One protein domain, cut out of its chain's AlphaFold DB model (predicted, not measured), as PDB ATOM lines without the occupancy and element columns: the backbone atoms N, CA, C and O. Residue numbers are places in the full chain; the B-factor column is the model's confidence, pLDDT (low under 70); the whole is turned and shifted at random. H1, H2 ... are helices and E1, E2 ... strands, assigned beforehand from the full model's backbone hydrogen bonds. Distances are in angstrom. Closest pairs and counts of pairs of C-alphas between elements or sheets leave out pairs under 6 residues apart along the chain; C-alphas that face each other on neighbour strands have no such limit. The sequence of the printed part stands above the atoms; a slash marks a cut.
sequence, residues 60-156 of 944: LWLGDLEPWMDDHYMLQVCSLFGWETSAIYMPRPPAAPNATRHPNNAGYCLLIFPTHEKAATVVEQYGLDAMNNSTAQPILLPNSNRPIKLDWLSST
ATOM      1  N   LEU A  60     194.594 193.853 127.776       86.44
ATOM      2  CA  LEU A  60     193.428 194.581 127.285       86.44
ATOM      3  C   LEU A  60     193.857 195.749 126.403       86.44
ATOM      4  O   LEU A  60     194.865 196.407 126.662       86.44
ATOM      5  N   TRP A  61     193.056 196.028 125.386       85.38
ATOM      6  CA  TRP A  61     193.123 197.240 124.586       85.38
ATOM      7  C   TRP A  61     192.105 198.246 125.127       85.38
ATOM      8  O   TRP A  61     190.920 197.928 125.232       85.38
ATOM      9  N   LEU A  62     192.558 199.456 125.459       85.56
ATOM     10  CA  LEU A  62     191.701 200.577 125.846       85.56
ATOM     11  C   LEU A  62     191.788 201.658 124.767       85.56
ATOM     12  O   LEU A  62     192.847 202.259 124.570       85.56
ATOM     13  N   GLY A  63     190.686 201.886 124.054       79.19
ATOM     14  CA  GLY A  63     190.633 202.782 122.898       79.19
ATOM     15  C   GLY A  63     189.789 204.041 123.075       79.19
ATOM     16  O   GLY A  63     189.182 204.270 124.114       79.19
ATOM     17  N   ASP A  64     189.742 204.838 122.002       75.81
ATOM     18  CA  ASP A  64     189.103 206.167 121.946       75.81
ATOM     19  C   ASP A  64     189.650 207.163 122.990       75.81
ATOM     20  O   ASP A  64     188.974 208.113 123.388       75.81
ATOM     21  N   LEU A  65     190.908 206.959 123.402       75.75
ATOM     22  CA  LEU A  65     191.631 207.882 124.269       75.75
ATOM     23  C   LEU A  65     191.841 209.215 123.551       75.75
ATOM     24  O   LEU A  65     192.159 209.274 122.361       75.75
ATOM     25  N   GLU A  66     191.713 210.308 124.291       68.31
ATOM     26  CA  GLU A  66     192.033 211.626 123.764       68.31
ATOM     27  C   GLU A  66     193.556 211.802 123.628       68.31
ATOM     28  O   GLU A  66     194.287 211.281 124.471       68.31
ATOM     29  N   PRO A  67     194.060 212.589 122.652       63.06
ATOM     30  CA  PRO A  67     195.497 212.726 122.348       63.06
ATOM     31  C   PRO A  67     196.423 213.121 123.510       63.06
ATOM     32  O   PRO A  67     197.644 213.029 123.376       63.06
ATOM     33  N   TRP A  68     195.836 213.613 124.604       61.56
ATOM     34  CA  TRP A  68     196.494 214.095 125.813       61.56
ATOM     35  C   TRP A  68     196.696 213.039 126.901       61.56
ATOM     36  O   TRP A  68     197.525 213.246 127.782       61.56
ATOM     37  N   MET A  69     195.911 211.961 126.879       69.56
ATOM     38  CA  MET A  69     195.891 210.946 127.930       69.56
ATOM     39  C   MET A  69     197.206 210.174 127.889       69.56
ATOM     40  O   MET A  69     197.412 209.401 126.959       69.56
ATOM     41  N   ASP A  70     198.102 210.409 128.843       72.06
ATOM     42  CA  ASP A  70     199.427 209.790 128.897       72.06
ATOM     43  C   ASP A  70     199.461 208.540 129.799       72.06
ATOM     44  O   ASP A  70     198.457 208.134 130.395       72.06
ATOM     45  N   ASP A  71     200.623 207.890 129.874       73.81
ATOM     46  CA  ASP A  71     200.856 206.745 130.757       73.81
ATOM     47  C   ASP A  71     200.614 207.084 132.240       73.81
ATOM     48  O   ASP A  71     200.079 206.256 132.979       73.81
ATOM     49  N   HIS A  72     200.902 208.318 132.667       73.50
ATOM     50  CA  HIS A  72     200.660 208.766 134.036       73.50
ATOM     51  C   HIS A  72     199.163 208.908 134.353       73.50
ATOM     52  O   HIS A  72     198.705 208.436 135.395       73.50
ATOM     53  N   TYR A  73     198.378 209.500 133.450       78.25
ATOM     54  CA  TYR A  73     196.920 209.550 133.565       78.25
ATOM     55  C   TYR A  73     196.309 208.142 133.561       78.25
ATOM     56  O   TYR A  73     195.445 207.850 134.385       78.25
ATOM     57  N   MET A  74     196.795 207.234 132.709       80.25
ATOM     58  CA  MET A  74     196.338 205.839 132.706       80.25
ATOM     59  C   MET A  74     196.644 205.113 134.026       80.25
ATOM     60  O   MET A  74     195.770 204.423 134.542       80.25
ATOM     61  N   LEU A  75     197.814 205.332 134.641       77.81
ATOM     62  CA  LEU A  75     198.117 204.814 135.985       77.81
ATOM     63  C   LEU A  75     197.148 205.354 137.055       77.81
ATOM     64  O   LEU A  75     196.726 204.602 137.936       77.81
ATOM     65  N   GLN A  76     196.754 206.630 136.976       73.62
ATOM     66  CA  GLN A  76     195.747 207.209 137.878       73.62
ATOM     67  C   GLN A  76     194.353 206.602 137.656       73.62
ATOM     68  O   GLN A  76     193.666 206.294 138.627       73.62
ATOM     69  N   VAL A  77     193.946 206.389 136.399       79.19
ATOM     70  CA  VAL A  77     192.683 205.722 136.038       79.19
ATOM     71  C   VAL A  77     192.654 204.289 136.576       79.19
ATOM     72  O   VAL A  77     191.700 203.921 137.260       79.19
ATOM     73  N   CYS A  78     193.718 203.512 136.359       81.00
ATOM     74  CA  CYS A  78     193.853 202.163 136.908       81.00
ATOM     75  C   CYS A  78     193.757 202.151 138.442       81.00
ATOM     76  O   CYS A  78     192.987 201.371 138.999       81.00
ATOM     77  N   SER A  79     194.461 203.059 139.125       80.12
ATOM     78  CA  SER A  79     194.400 203.194 140.588       80.12
ATOM     79  C   SER A  79     192.997 203.562 141.102       80.12
ATOM     80  O   SER A  79     192.558 203.048 142.128       80.12
ATOM     81  N   LEU A  80     192.254 204.402 140.370       75.94
ATOM     82  CA  LEU A  80     190.916 204.859 140.759       75.94
ATOM     83  C   LEU A  80     189.826 203.790 140.568       75.94
ATOM     84  O   LEU A  80     188.920 203.703 141.394       75.94
ATOM     85  N   PHE A  81     189.916 202.961 139.522       79.19
ATOM     86  CA  PHE A  81     188.994 201.835 139.308       79.19
ATOM     87  C   PHE A  81     189.447 200.519 139.976       79.19
ATOM     88  O   PHE A  81     188.773 199.499 139.834       79.19
ATOM     89  N   GLY A  82     190.570 200.519 140.705       79.31
ATOM     90  CA  GLY A  82     191.120 199.323 141.359       79.31
ATOM     91  C   GLY A  82     191.720 198.293 140.390       79.31
ATOM     92  O   GLY A  82     191.849 197.119 140.729       79.31
ATOM     93  N   TRP A  83     192.075 198.708 139.172       84.88
ATOM     94  CA  TRP A  83     192.676 197.850 138.155       84.88
ATOM     95  C   TRP A  83     194.169 197.647 138.451       84.88
ATOM     96  O   TRP A  83     195.010 198.460 138.070       84.88
ATOM     97  N   GLU A  84     194.511 196.542 139.113       80.25
ATOM     98  CA  GLU A  84     195.897 196.159 139.419       80.25
ATOM     99  C   GLU A  84     196.660 195.675 138.165       80.25
ATOM    100  O   GLU A  84     196.948 194.487 137.995       80.25
ATOM    101  N   THR A  85     196.982 196.603 137.262       82.56
ATOM    102  CA  THR A  85     197.805 196.363 136.068       82.56
ATOM    103  C   THR A  85     199.279 196.187 136.432       82.56
ATOM    104  O   THR A  85     199.849 197.015 137.141       82.56
ATOM    105  N   SER A  86     199.929 195.159 135.885       80.25
ATOM    106  CA  SER A  86     201.381 194.952 135.980       80.25
ATOM    107  C   SER A  86     202.182 195.913 135.102       80.25
ATOM    108  O   SER A  86     203.300 196.269 135.462       80.25
ATOM    109  N   ALA A  87     201.632 196.326 133.957       71.81
ATOM    110  CA  ALA A  87     202.240 197.318 133.076       71.81
ATOM    111  C   ALA A  87     201.179 198.044 132.235       71.81
ATOM    112  O   ALA A  87     200.098 197.515 131.972       71.81
ATOM    113  N   ILE A  88     201.519 199.253 131.784       80.62
ATOM    114  CA  ILE A  88     200.729 200.046 130.840       80.62
ATOM    115  C   ILE A  88     201.651 200.430 129.685       80.62
ATOM    116  O   ILE A  88     202.714 201.009 129.904       80.62
ATOM    117  N   TYR A  89     201.254 200.108 128.455       78.06
ATOM    118  CA  TYR A  89     202.008 200.450 127.251       78.06
ATOM    119  C   TYR A  89     201.193 201.389 126.366       78.06
ATOM    120  O   TYR A  89     200.097 201.054 125.918       78.06
ATOM    121  N   MET A  90     201.743 202.570 126.092       78.88
ATOM    122  CA  MET A  90     201.095 203.581 125.266       78.88
ATOM    123  C   MET A  90     201.898 203.831 123.985       78.88
ATOM    124  O   MET A  90     202.967 204.452 124.038       78.88
ATOM    125  N   PRO A  91     201.402 203.379 122.820       69.31
ATOM    126  CA  PRO A  91     202.031 203.676 121.546       69.31
ATOM    127  C   PRO A  91     202.039 205.184 121.287       69.31
ATOM    128  O   PRO A  91     201.008 205.857 121.345       69.31
ATOM    129  N   ARG A  92     203.222 205.703 120.963       63.72
ATOM    130  CA  ARG A  92     203.418 207.066 120.463       63.72
ATOM    131  C   ARG A  92     203.784 206.981 118.979       63.72
ATOM    132  O   ARG A  92     204.668 206.192 118.639       63.72
ATOM    133  N   PRO A  93     203.129 207.747 118.088       57.59
ATOM    134  CA  PRO A  93     203.497 207.784 116.683       57.59
ATOM    135  C   PRO A  93     204.908 208.382 116.538       57.59
ATOM    136  O   PRO A  93     205.301 209.229 117.349       57.59
ATOM    137  N   PRO A  94     205.685 207.972 115.520       52.12
ATOM    138  CA  PRO A  94     207.013 208.525 115.292       52.12
ATOM    139  C   PRO A  94     206.917 210.035 115.045       52.12
ATOM    140  O   PRO A  94     206.121 210.493 114.224       52.12
ATOM    141  N   ALA A  95     207.727 210.813 115.763       50.72
ATOM    142  CA  ALA A  95     207.744 212.263 115.618       50.72
ATOM    143  C   ALA A  95     208.200 212.645 114.201       50.72
ATOM    144  O   ALA A  95     209.308 212.305 113.782       50.72
ATOM    145  N   ALA A  96     207.351 213.364 113.461       49.03
ATOM    146  CA  ALA A  96     207.727 213.897 112.158       49.03
ATOM    147  C   ALA A  96     208.908 214.880 112.323       49.03
ATOM    148  O   ALA A  96     208.856 215.720 113.226       49.03
ATOM    149  N   PRO A  97     209.940 214.841 111.457       47.91
ATOM    150  CA  PRO A  97     211.222 215.533 111.678       47.91
ATOM    151  C   PRO A  97     211.157 217.073 111.697       47.91
ATOM    152  O   PRO A  97     212.165 217.734 111.929       47.91
ATOM    153  N   ASN A  98     209.975 217.653 111.478       43.81
ATOM    154  CA  ASN A  98     209.706 219.090 111.440       43.81
ATOM    155  C   ASN A  98     208.728 219.541 112.549       43.81
ATOM    156  O   ASN A  98     208.399 220.724 112.632       43.81
ATOM    157  N   ALA A  99     208.198 218.619 113.363       45.31
ATOM    158  CA  ALA A  99     207.100 218.903 114.280       45.31
ATOM    159  C   ALA A  99     207.590 219.398 115.652       45.31
ATOM    160  O   ALA A  99     208.082 218.629 116.469       45.31
ATOM    161  N   THR A 100     207.325 220.666 115.968       41.53
ATOM    162  CA  THR A 100     207.480 221.244 117.321       41.53
ATOM    163  C   THR A 100     206.365 220.832 118.298       41.53
ATOM    164  O   THR A 100     206.197 221.441 119.356       41.53
ATOM    165  N   ARG A 101     205.578 219.803 117.959       48.31
ATOM    166  CA  ARG A 101     204.551 219.216 118.828       48.31
ATOM    167  C   ARG A 101     205.123 217.996 119.542       48.31
ATOM    168  O   ARG A 101     205.826 217.199 118.929       48.31
ATOM    169  N   HIS A 102     204.771 217.831 120.816       48.22
ATOM    170  CA  HIS A 102     204.989 216.565 121.516       48.22
ATOM    171  C   HIS A 102     204.319 215.405 120.755       48.22
ATOM    172  O   HIS A 102     203.287 215.622 120.111       48.22
ATOM    173  N   PRO A 103     204.856 214.177 120.847       51.03
ATOM    174  CA  PRO A 103     204.158 212.997 120.361       51.03
ATOM    175  C   PRO A 103     202.921 212.745 121.235       51.03
ATOM    176  O   PRO A 103     203.031 212.218 122.342       51.03
ATOM    177  N   ASN A 104     201.754 213.140 120.721       58.28
ATOM    178  CA  ASN A 104     200.442 212.724 121.220       58.28
ATOM    179  C   ASN A 104     200.371 211.190 121.348       58.28
ATOM    180  O   ASN A 104     201.109 210.479 120.663       58.28
ATOM    181  N   ASN A 105     199.446 210.656 122.146       69.69
ATOM    182  CA  ASN A 105     199.180 209.212 122.111       69.69
ATOM    183  C   ASN A 105     198.579 208.769 120.754       69.69
ATOM    184  O   ASN A 105     198.130 209.585 119.946       69.69
ATOM    185  N   ALA A 106     198.552 207.458 120.501       65.88
ATOM    186  CA  ALA A 106     197.946 206.873 119.300       65.88
ATOM    187  C   ALA A 106     196.403 206.729 119.357       65.88
ATOM    188  O   ALA A 106     195.829 206.017 118.535       65.88
ATOM    189  N   GLY A 107     195.720 207.353 120.325       70.88
ATOM    190  CA  GLY A 107     194.279 207.186 120.574       70.88
ATOM    191  C   GLY A 107     193.891 205.886 121.296       70.88
ATOM    192  O   GLY A 107     192.705 205.569 121.407       70.88
ATOM    193  N   TYR A 108     194.874 205.119 121.775       79.19
ATOM    194  CA  TYR A 108     194.682 203.906 122.573       79.19
ATOM    195  C   TYR A 108     195.910 203.596 123.445       79.19
ATOM    196  O   TYR A 108     197.011 204.090 123.186       79.19
ATOM    197  N   CYS A 109     195.727 202.744 124.453       83.12
ATOM    198  CA  CYS A 109     196.804 202.108 125.212       83.12
ATOM    199  C   CYS A 109     196.528 200.607 125.403       83.12
ATOM    200  O   CYS A 109     195.436 200.114 125.104       83.12
ATOM    201  N   LEU A 110     197.537 199.881 125.880       85.06
ATOM    202  CA  LEU A 110     197.436 198.488 126.298       85.06
ATOM    203  C   LEU A 110     197.613 198.400 127.818       85.06
ATOM    204  O   LEU A 110     198.581 198.939 128.360       85.06
ATOM    205  N   LEU A 111     196.695 197.703 128.484       86.00
ATOM    206  CA  LEU A 111     196.720 197.431 129.922       86.00
ATOM    207  C   LEU A 111     197.067 195.955 130.136       86.00
ATOM    208  O   LEU A 111     196.344 195.077 129.669       86.00
ATOM    209  N   ILE A 112     198.174 195.679 130.820       85.25
ATOM    210  CA  ILE A 112     198.707 194.325 131.012       85.25
ATOM    211  C   ILE A 112     198.488 193.925 132.471       85.25
ATOM    212  O   ILE A 112     198.959 194.608 133.382       85.25
ATOM    213  N   PHE A 113     197.780 192.823 132.703       85.88
ATOM    214  CA  PHE A 113     197.395 192.338 134.032       85.88
ATOM    215  C   PHE A 113     198.251 191.134 134.472       85.88
ATOM    216  O   PHE A 113     198.741 190.380 133.629       85.88
ATOM    217  N   PRO A 114     198.419 190.886 135.786       84.25
ATOM    218  CA  PRO A 114     199.206 189.745 136.268       84.25
ATOM    219  C   PRO A 114     198.529 188.393 135.970       84.25
ATOM    220  O   PRO A 114     199.202 187.386 135.716       84.25
ATOM    221  N   THR A 115     197.192 188.364 135.963       83.56
ATOM    222  CA  THR A 115     196.371 187.178 135.681       83.56
ATOM    223  C   THR A 115     195.277 187.491 134.661       83.56
ATOM    224  O   THR A 115     194.753 188.604 134.622       83.56
ATOM    225  N   HIS A 116     194.909 186.483 133.863       82.62
ATOM    226  CA  HIS A 116     193.776 186.551 132.933       82.62
ATOM    227  C   HIS A 116     192.470 186.891 133.668       82.62
ATOM    228  O   HIS A 116     191.701 187.721 133.204       82.62
ATOM    229  N   GLU A 117     192.266 186.331 134.863       84.94
ATOM    230  CA  GLU A 117     191.085 186.555 135.707       84.94
ATOM    231  C   GLU A 117     190.852 188.042 136.029       84.94
ATOM    232  O   GLU A 117     189.724 188.516 135.927       84.94
ATOM    233  N   LYS A 118     191.912 188.803 136.353       83.56
ATOM    234  CA  LYS A 118     191.803 190.251 136.622       83.56
ATOM    235  C   LYS A 118     191.548 191.077 135.362       83.56
ATOM    236  O   LYS A 118     190.911 192.118 135.447       83.56
ATOM    237  N   ALA A 119     192.024 190.625 134.202       83.94
ATOM    238  CA  ALA A 119     191.653 191.235 132.929       83.94
ATOM    239  C   ALA A 119     190.185 190.920 132.576       83.94
ATOM    240  O   ALA A 119     189.453 191.799 132.125       83.94
ATOM    241  N   ALA A 120     189.728 189.693 132.846       82.50
ATOM    242  CA  ALA A 120     188.380 189.234 132.536       82.50
ATOM    243  C   ALA A 120     187.304 189.968 133.345       82.50
ATOM    244  O   ALA A 120     186.354 190.462 132.743       82.50
ATOM    245  N   THR A 121     187.474 190.132 134.662       84.88
ATOM    246  CA  THR A 121     186.522 190.907 135.481       84.88
ATOM    247  C   THR A 121     186.453 192.375 135.057       84.88
ATOM    248  O   THR A 121     185.380 192.975 135.074       84.88
ATOM    249  N   VAL A 122     187.571 192.956 134.609       84.06
ATOM    250  CA  VAL A 122     187.613 194.332 134.091       84.06
ATOM    251  C   VAL A 122     186.884 194.461 132.745       84.06
ATOM    252  O   VAL A 122     186.165 195.439 132.552       84.06
ATOM    253  N   VAL A 123     186.972 193.475 131.843       82.94
ATOM    254  CA  VAL A 123     186.163 193.454 130.602       82.94
ATOM    255  C   VAL A 123     184.685 193.173 130.888       82.94
ATOM    256  O   VAL A 123     183.822 193.807 130.287       82.94
ATOM    257  N   GLU A 124     184.366 192.278 131.822       81.94
ATOM    258  CA  GLU A 124     182.982 191.965 132.206       81.94
ATOM    259  C   GLU A 124     182.273 193.168 132.854       81.94
ATOM    260  O   GLU A 124     181.085 193.387 132.620       81.94
ATOM    261  N   GLN A 125     183.000 193.984 133.625       75.50
ATOM    262  CA  GLN A 125     182.450 195.151 134.320       75.50
ATOM    263  C   GLN A 125     182.508 196.458 133.501       75.50
ATOM    264  O   GLN A 125     181.651 197.324 133.690       75.50
ATOM    265  N   TYR A 126     183.496 196.626 132.610       76.38
ATOM    266  CA  TYR A 126     183.777 197.898 131.914       76.38
ATOM    267  C   TYR A 126     184.016 197.770 130.389       76.38
ATOM    268  O   TYR A 126     184.396 198.749 129.741       76.38
ATOM    269  N   GLY A 127     183.827 196.588 129.794       71.69
ATOM    270  CA  GLY A 127     183.939 196.352 128.347       71.69
ATOM    271  C   GLY A 127     182.698 196.761 127.545       71.69
ATOM    272  O   GLY A 127     181.642 197.068 128.104       71.69
ATOM    273  N   LEU A 128     182.803 196.738 126.208       62.78
ATOM    274  CA  LEU A 128     181.698 197.151 125.324       62.78
ATOM    275  C   LEU A 128     180.402 196.351 125.549       62.78
ATOM    276  O   LEU A 128     179.314 196.919 125.463       62.78
ATOM    277  N   ASP A 129     180.492 195.054 125.842       57.53
ATOM    278  CA  ASP A 129     179.308 194.197 125.964       57.53
ATOM    279  C   ASP A 129     178.502 194.466 127.244       57.53
ATOM    280  O   ASP A 129     177.270 194.401 127.221       57.53
ATOM    281  N   ALA A 130     179.158 194.903 128.325       56.22
ATOM    282  CA  ALA A 130     178.486 195.402 129.527       56.22
ATOM    283  C   ALA A 130     177.630 196.648 129.223       56.22
ATOM    284  O   ALA A 130     176.525 196.808 129.752       56.22
ATOM    285  N   MET A 131     178.112 197.500 128.312       52.53
ATOM    286  CA  MET A 131     177.427 198.711 127.852       52.53
ATOM    287  C   MET A 131     176.262 198.418 126.885       52.53
ATOM    288  O   MET A 131     175.352 199.233 126.768       52.53
ATOM    289  N   ASN A 132     176.253 197.255 126.224       53.25
ATOM    290  CA  ASN A 132     175.134 196.795 125.388       53.25
ATOM    291  C   ASN A 132     174.034 196.074 126.194       53.25
ATOM    292  O   ASN A 132     172.875 196.073 125.782       53.25
ATOM    293  N   ASN A 133     174.385 195.450 127.324       53.22
ATOM    294  CA  ASN A 133     173.480 194.613 128.125       53.22
ATOM    295  C   ASN A 133     172.898 195.324 129.367       53.22
ATOM    296  O   ASN A 133     172.163 194.720 130.148       53.22
ATOM    297  N   SER A 134     173.210 196.606 129.577       52.31
ATOM    298  CA  SER A 134     172.687 197.394 130.697       52.31
ATOM    299  C   SER A 134     172.080 198.717 130.227       52.31
ATOM    300  O   SER A 134     172.629 199.417 129.385       52.31
ATOM    301  N   THR A 135     170.941 199.105 130.807       46.09
ATOM    302  CA  THR A 135     170.289 200.412 130.577       46.09
ATOM    303  C   THR A 135     170.957 201.561 131.352       46.09
ATOM    304  O   THR A 135     170.339 202.595 131.612       46.09
ATOM    305  N   ALA A 136     172.219 201.378 131.746       51.00
ATOM    306  CA  ALA A 136     173.021 202.363 132.455       51.00
ATOM    307  C   ALA A 136     173.607 203.409 131.491       51.00
ATOM    308  O   ALA A 136     173.717 203.192 130.286       51.00
ATOM    309  N   GLN A 137     174.002 204.564 132.030       54.91
ATOM    310  CA  GLN A 137     174.802 205.527 131.271       54.91
ATOM    311  C   GLN A 137     176.226 204.978 131.066       54.91
ATOM    312  O   GLN A 137     176.739 204.305 131.965       54.91
ATOM    313  N   PRO A 138     176.883 205.270 129.927       62.28
ATOM    314  CA  PRO A 138     178.246 204.815 129.674       62.28
ATOM    315  C   PRO A 138     179.204 205.368 130.736       62.28
ATOM    316  O   PRO A 138     179.204 206.568 131.019       62.28
ATOM    317  N   ILE A 139     180.036 204.500 131.313       67.31
ATOM    318  CA  ILE A 139     181.034 204.910 132.305       67.31
ATOM    319  C   ILE A 139     182.121 205.708 131.577       67.31
ATOM    320  O   ILE A 139     182.803 205.187 130.694       67.31
ATOM    321  N   LEU A 140     182.244 206.989 131.922       74.31
ATOM    322  CA  LEU A 140     183.195 207.908 131.301       74.31
ATOM    323  C   LEU A 140     184.570 207.831 131.972       74.31
ATOM    324  O   LEU A 140     184.683 207.617 133.181       74.31
ATOM    325  N   LEU A 141     185.619 208.063 131.184       73.69
ATOM    326  CA  LEU A 141     186.979 208.228 131.680       73.69
ATOM    327  C   LEU A 141     187.070 209.481 132.585       73.69
ATOM    328  O   LEU A 141     186.571 210.543 132.202       73.69
ATOM    329  N   PRO A 142     187.707 209.403 133.772       67.31
ATOM    330  CA  PRO A 142     187.785 210.515 134.720       67.31
ATOM    331  C   PRO A 142     188.302 211.817 134.093       67.31
ATOM    332  O   PRO A 142     189.404 211.858 133.549       67.31
ATOM    333  N   ASN A 143     187.527 212.898 134.215       56.12
ATOM    334  CA  ASN A 143     187.792 214.215 133.611       56.12
ATOM    335  C   ASN A 143     187.761 214.263 132.065       56.12
ATOM    336  O   ASN A 143     188.260 215.221 131.480       56.12
ATOM    337  N   SER A 144     187.148 213.278 131.404       69.31
ATOM    338  CA  SER A 144     186.923 213.259 129.954       69.31
ATOM    339  C   SER A 144     185.448 213.011 129.613       69.31
ATOM    340  O   SER A 144     184.662 212.555 130.441       69.31
ATOM    341  N   ASN A 145     185.061 213.314 128.372       71.75
ATOM    342  CA  ASN A 145     183.762 212.943 127.806       71.75
ATOM    343  C   ASN A 145     183.790 211.587 127.072       71.75
ATOM    344  O   ASN A 145     182.782 211.194 126.484       71.75
ATOM    345  N   ARG A 146     184.934 210.890 127.071       74.50
ATOM    346  CA  ARG A 146     185.100 209.594 126.405       74.50
ATOM    347  C   ARG A 146     184.580 208.443 127.270       74.50
ATOM    348  O   ARG A 146     184.927 208.391 128.450       74.50
ATOM    349  N   PRO A 147     183.778 207.516 126.716       76.12
ATOM    350  CA  PRO A 147     183.416 206.289 127.415       76.12
ATOM    351  C   PRO A 147     184.640 205.374 127.539       76.12
ATOM    352  O   PRO A 147     185.513 205.367 126.670       76.12
ATOM    353  N   ILE A 148     184.688 204.561 128.592       80.56
ATOM    354  CA  ILE A 148     185.672 203.482 128.700       80.56
ATOM    355  C   ILE A 148     185.385 202.462 127.589       80.56
ATOM    356  O   ILE A 148     184.297 201.895 127.518       80.56
ATOM    357  N   LYS A 149     186.360 202.242 126.701       79.38
ATOM    358  CA  LYS A 149     186.246 201.321 125.564       79.38
ATOM    359  C   LYS A 149     187.290 200.209 125.662       79.38
ATOM    360  O   LYS A 149     188.334 200.280 125.011       79.38
ATOM    361  N   LEU A 150     186.998 199.209 126.493       83.50
ATOM    362  CA  LEU A 150     187.847 198.036 126.718       83.50
ATOM    363  C   LEU A 150     187.453 196.848 125.831       83.50
ATOM    364  O   LEU A 150     186.277 196.493 125.750       83.50
ATOM    365  N   ASP A 151     188.455 196.218 125.222       81.69
ATOM    366  CA  ASP A 151     188.356 194.968 124.459       81.69
ATOM    367  C   ASP A 151     189.597 194.092 124.739       81.69
ATOM    368  O   ASP A 151     190.636 194.580 125.194       81.69
ATOM    369  N   TRP A 152     189.519 192.793 124.466       82.12
ATOM    370  CA  TRP A 152     190.672 191.894 124.529       82.12
ATOM    371  C   TRP A 152     191.625 192.173 123.367       82.12
ATOM    372  O   TRP A 152     191.197 192.204 122.214       82.12
ATOM    373  N   LEU A 153     192.937 192.261 123.620       69.12
ATOM    374  CA  LEU A 153     193.915 192.468 122.543       69.12
ATOM    375  C   LEU A 153     193.803 191.386 121.447       69.12
ATOM    376  O   LEU A 153     193.893 191.695 120.261       69.12
ATOM    377  N   SER A 154     193.510 190.143 121.846       60.69
ATOM    378  CA  SER A 154     193.259 188.999 120.954       60.69
ATOM    379  C   SER A 154     192.047 189.181 120.014       60.69
ATOM    380  O   SER A 154     192.056 188.675 118.893       60.69
ATOM    381  N   SER A 155     191.020 189.930 120.432       53.69
ATOM    382  CA  SER A 155     189.809 190.205 119.638       53.69
ATOM    383  C   SER A 155     189.998 191.336 118.621       53.69
ATOM    384  O   SER A 155     189.304 191.385 117.602       53.69
ATOM    385  N   THR A 156     190.940 192.254 118.871       49.38
ATOM    386  CA  THR A 156     191.073 193.497 118.094       49.38
ATOM    387  C   THR A 156     191.656 193.293 116.688       49.38
ATOM    388  O   THR A 156     192.836 193.516 116.423       49.38
TER     389      THR A 156
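AT A GLANCE: This is residues 60 to 156 of the 944 residues of the protein "Related to polyadenylate-binding protein" of Serendipita indica (strain DSM 11827) (UniProt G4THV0). A small four-stranded sheet has helices H1 and H2 over one face, two layers in all, and from one end a long loop between E2 and E3 sticks out with residues 96 to 101. The 97 printed residues run E1 H1 E2 E3 H2 H3 E4, mixed helices and strands, with under half of the residues in named elements. The sheet's order is E2 E3 E1 E4, all antiparallel. The whole is compact, radius of gyration of the C-alphas 14.1 A, yet elongated, spanning 46 by 29 by 25 A.

HOW THE PARTS SIT: Inner strands E3, residues 108 to 112, and E1, residues 60 to 63, have N 62 and O 109 within hydrogen-bond range at 3.0 A. Edge strand E2, residues 87 to 89, forms a hairpin with E3, N 110 to O 89 being 2.8 A. E4, residues 149 to 152, is the other edge, with N 61 and O 151 at 2.8 A. H1, residues 71 to 81, has a height over the sheet of 9.8 A; its closest C-alphas to E2 are Asp 71 and Ile 88, 6.7 A. H2, residues 116 to 126, is on the same face at a height over the sheet of 9.0 A; its closest C-alphas to E4 are Val 123 and Leu 150, 6.2 A. H1 and H2 are apart. H3, residues 128 to 132, only grazes the sheet. E1, H1, E2 and E3, H2 H3, E4 are split strand-helix-strand units, each with another strand between its two, and right-handed crossovers. Every O i to N i+4 pair is within hydrogen-bond range in H1 and H3, and 6 of 7 in H2.

IN THESE COORDINATES: E1 begins at C-alpha 60 (193.428, 194.581, 127.285), and E4 ends at C-alpha 152 (190.672, 191.894, 124.529). H1 measures 15.4 A, H2 15.2 A and E3 13.4 A.

THE WHOLE: The C-alphas farthest apart, Asn 98 and Thr 135, are 47.6 A apart. The printed part has no cut; the links E2 to E3 and H3 to E4 are long. In the printed part the model's pLDDT is under 70 at 39 residues, among them residues 91 to 106 and residues 128 to 139.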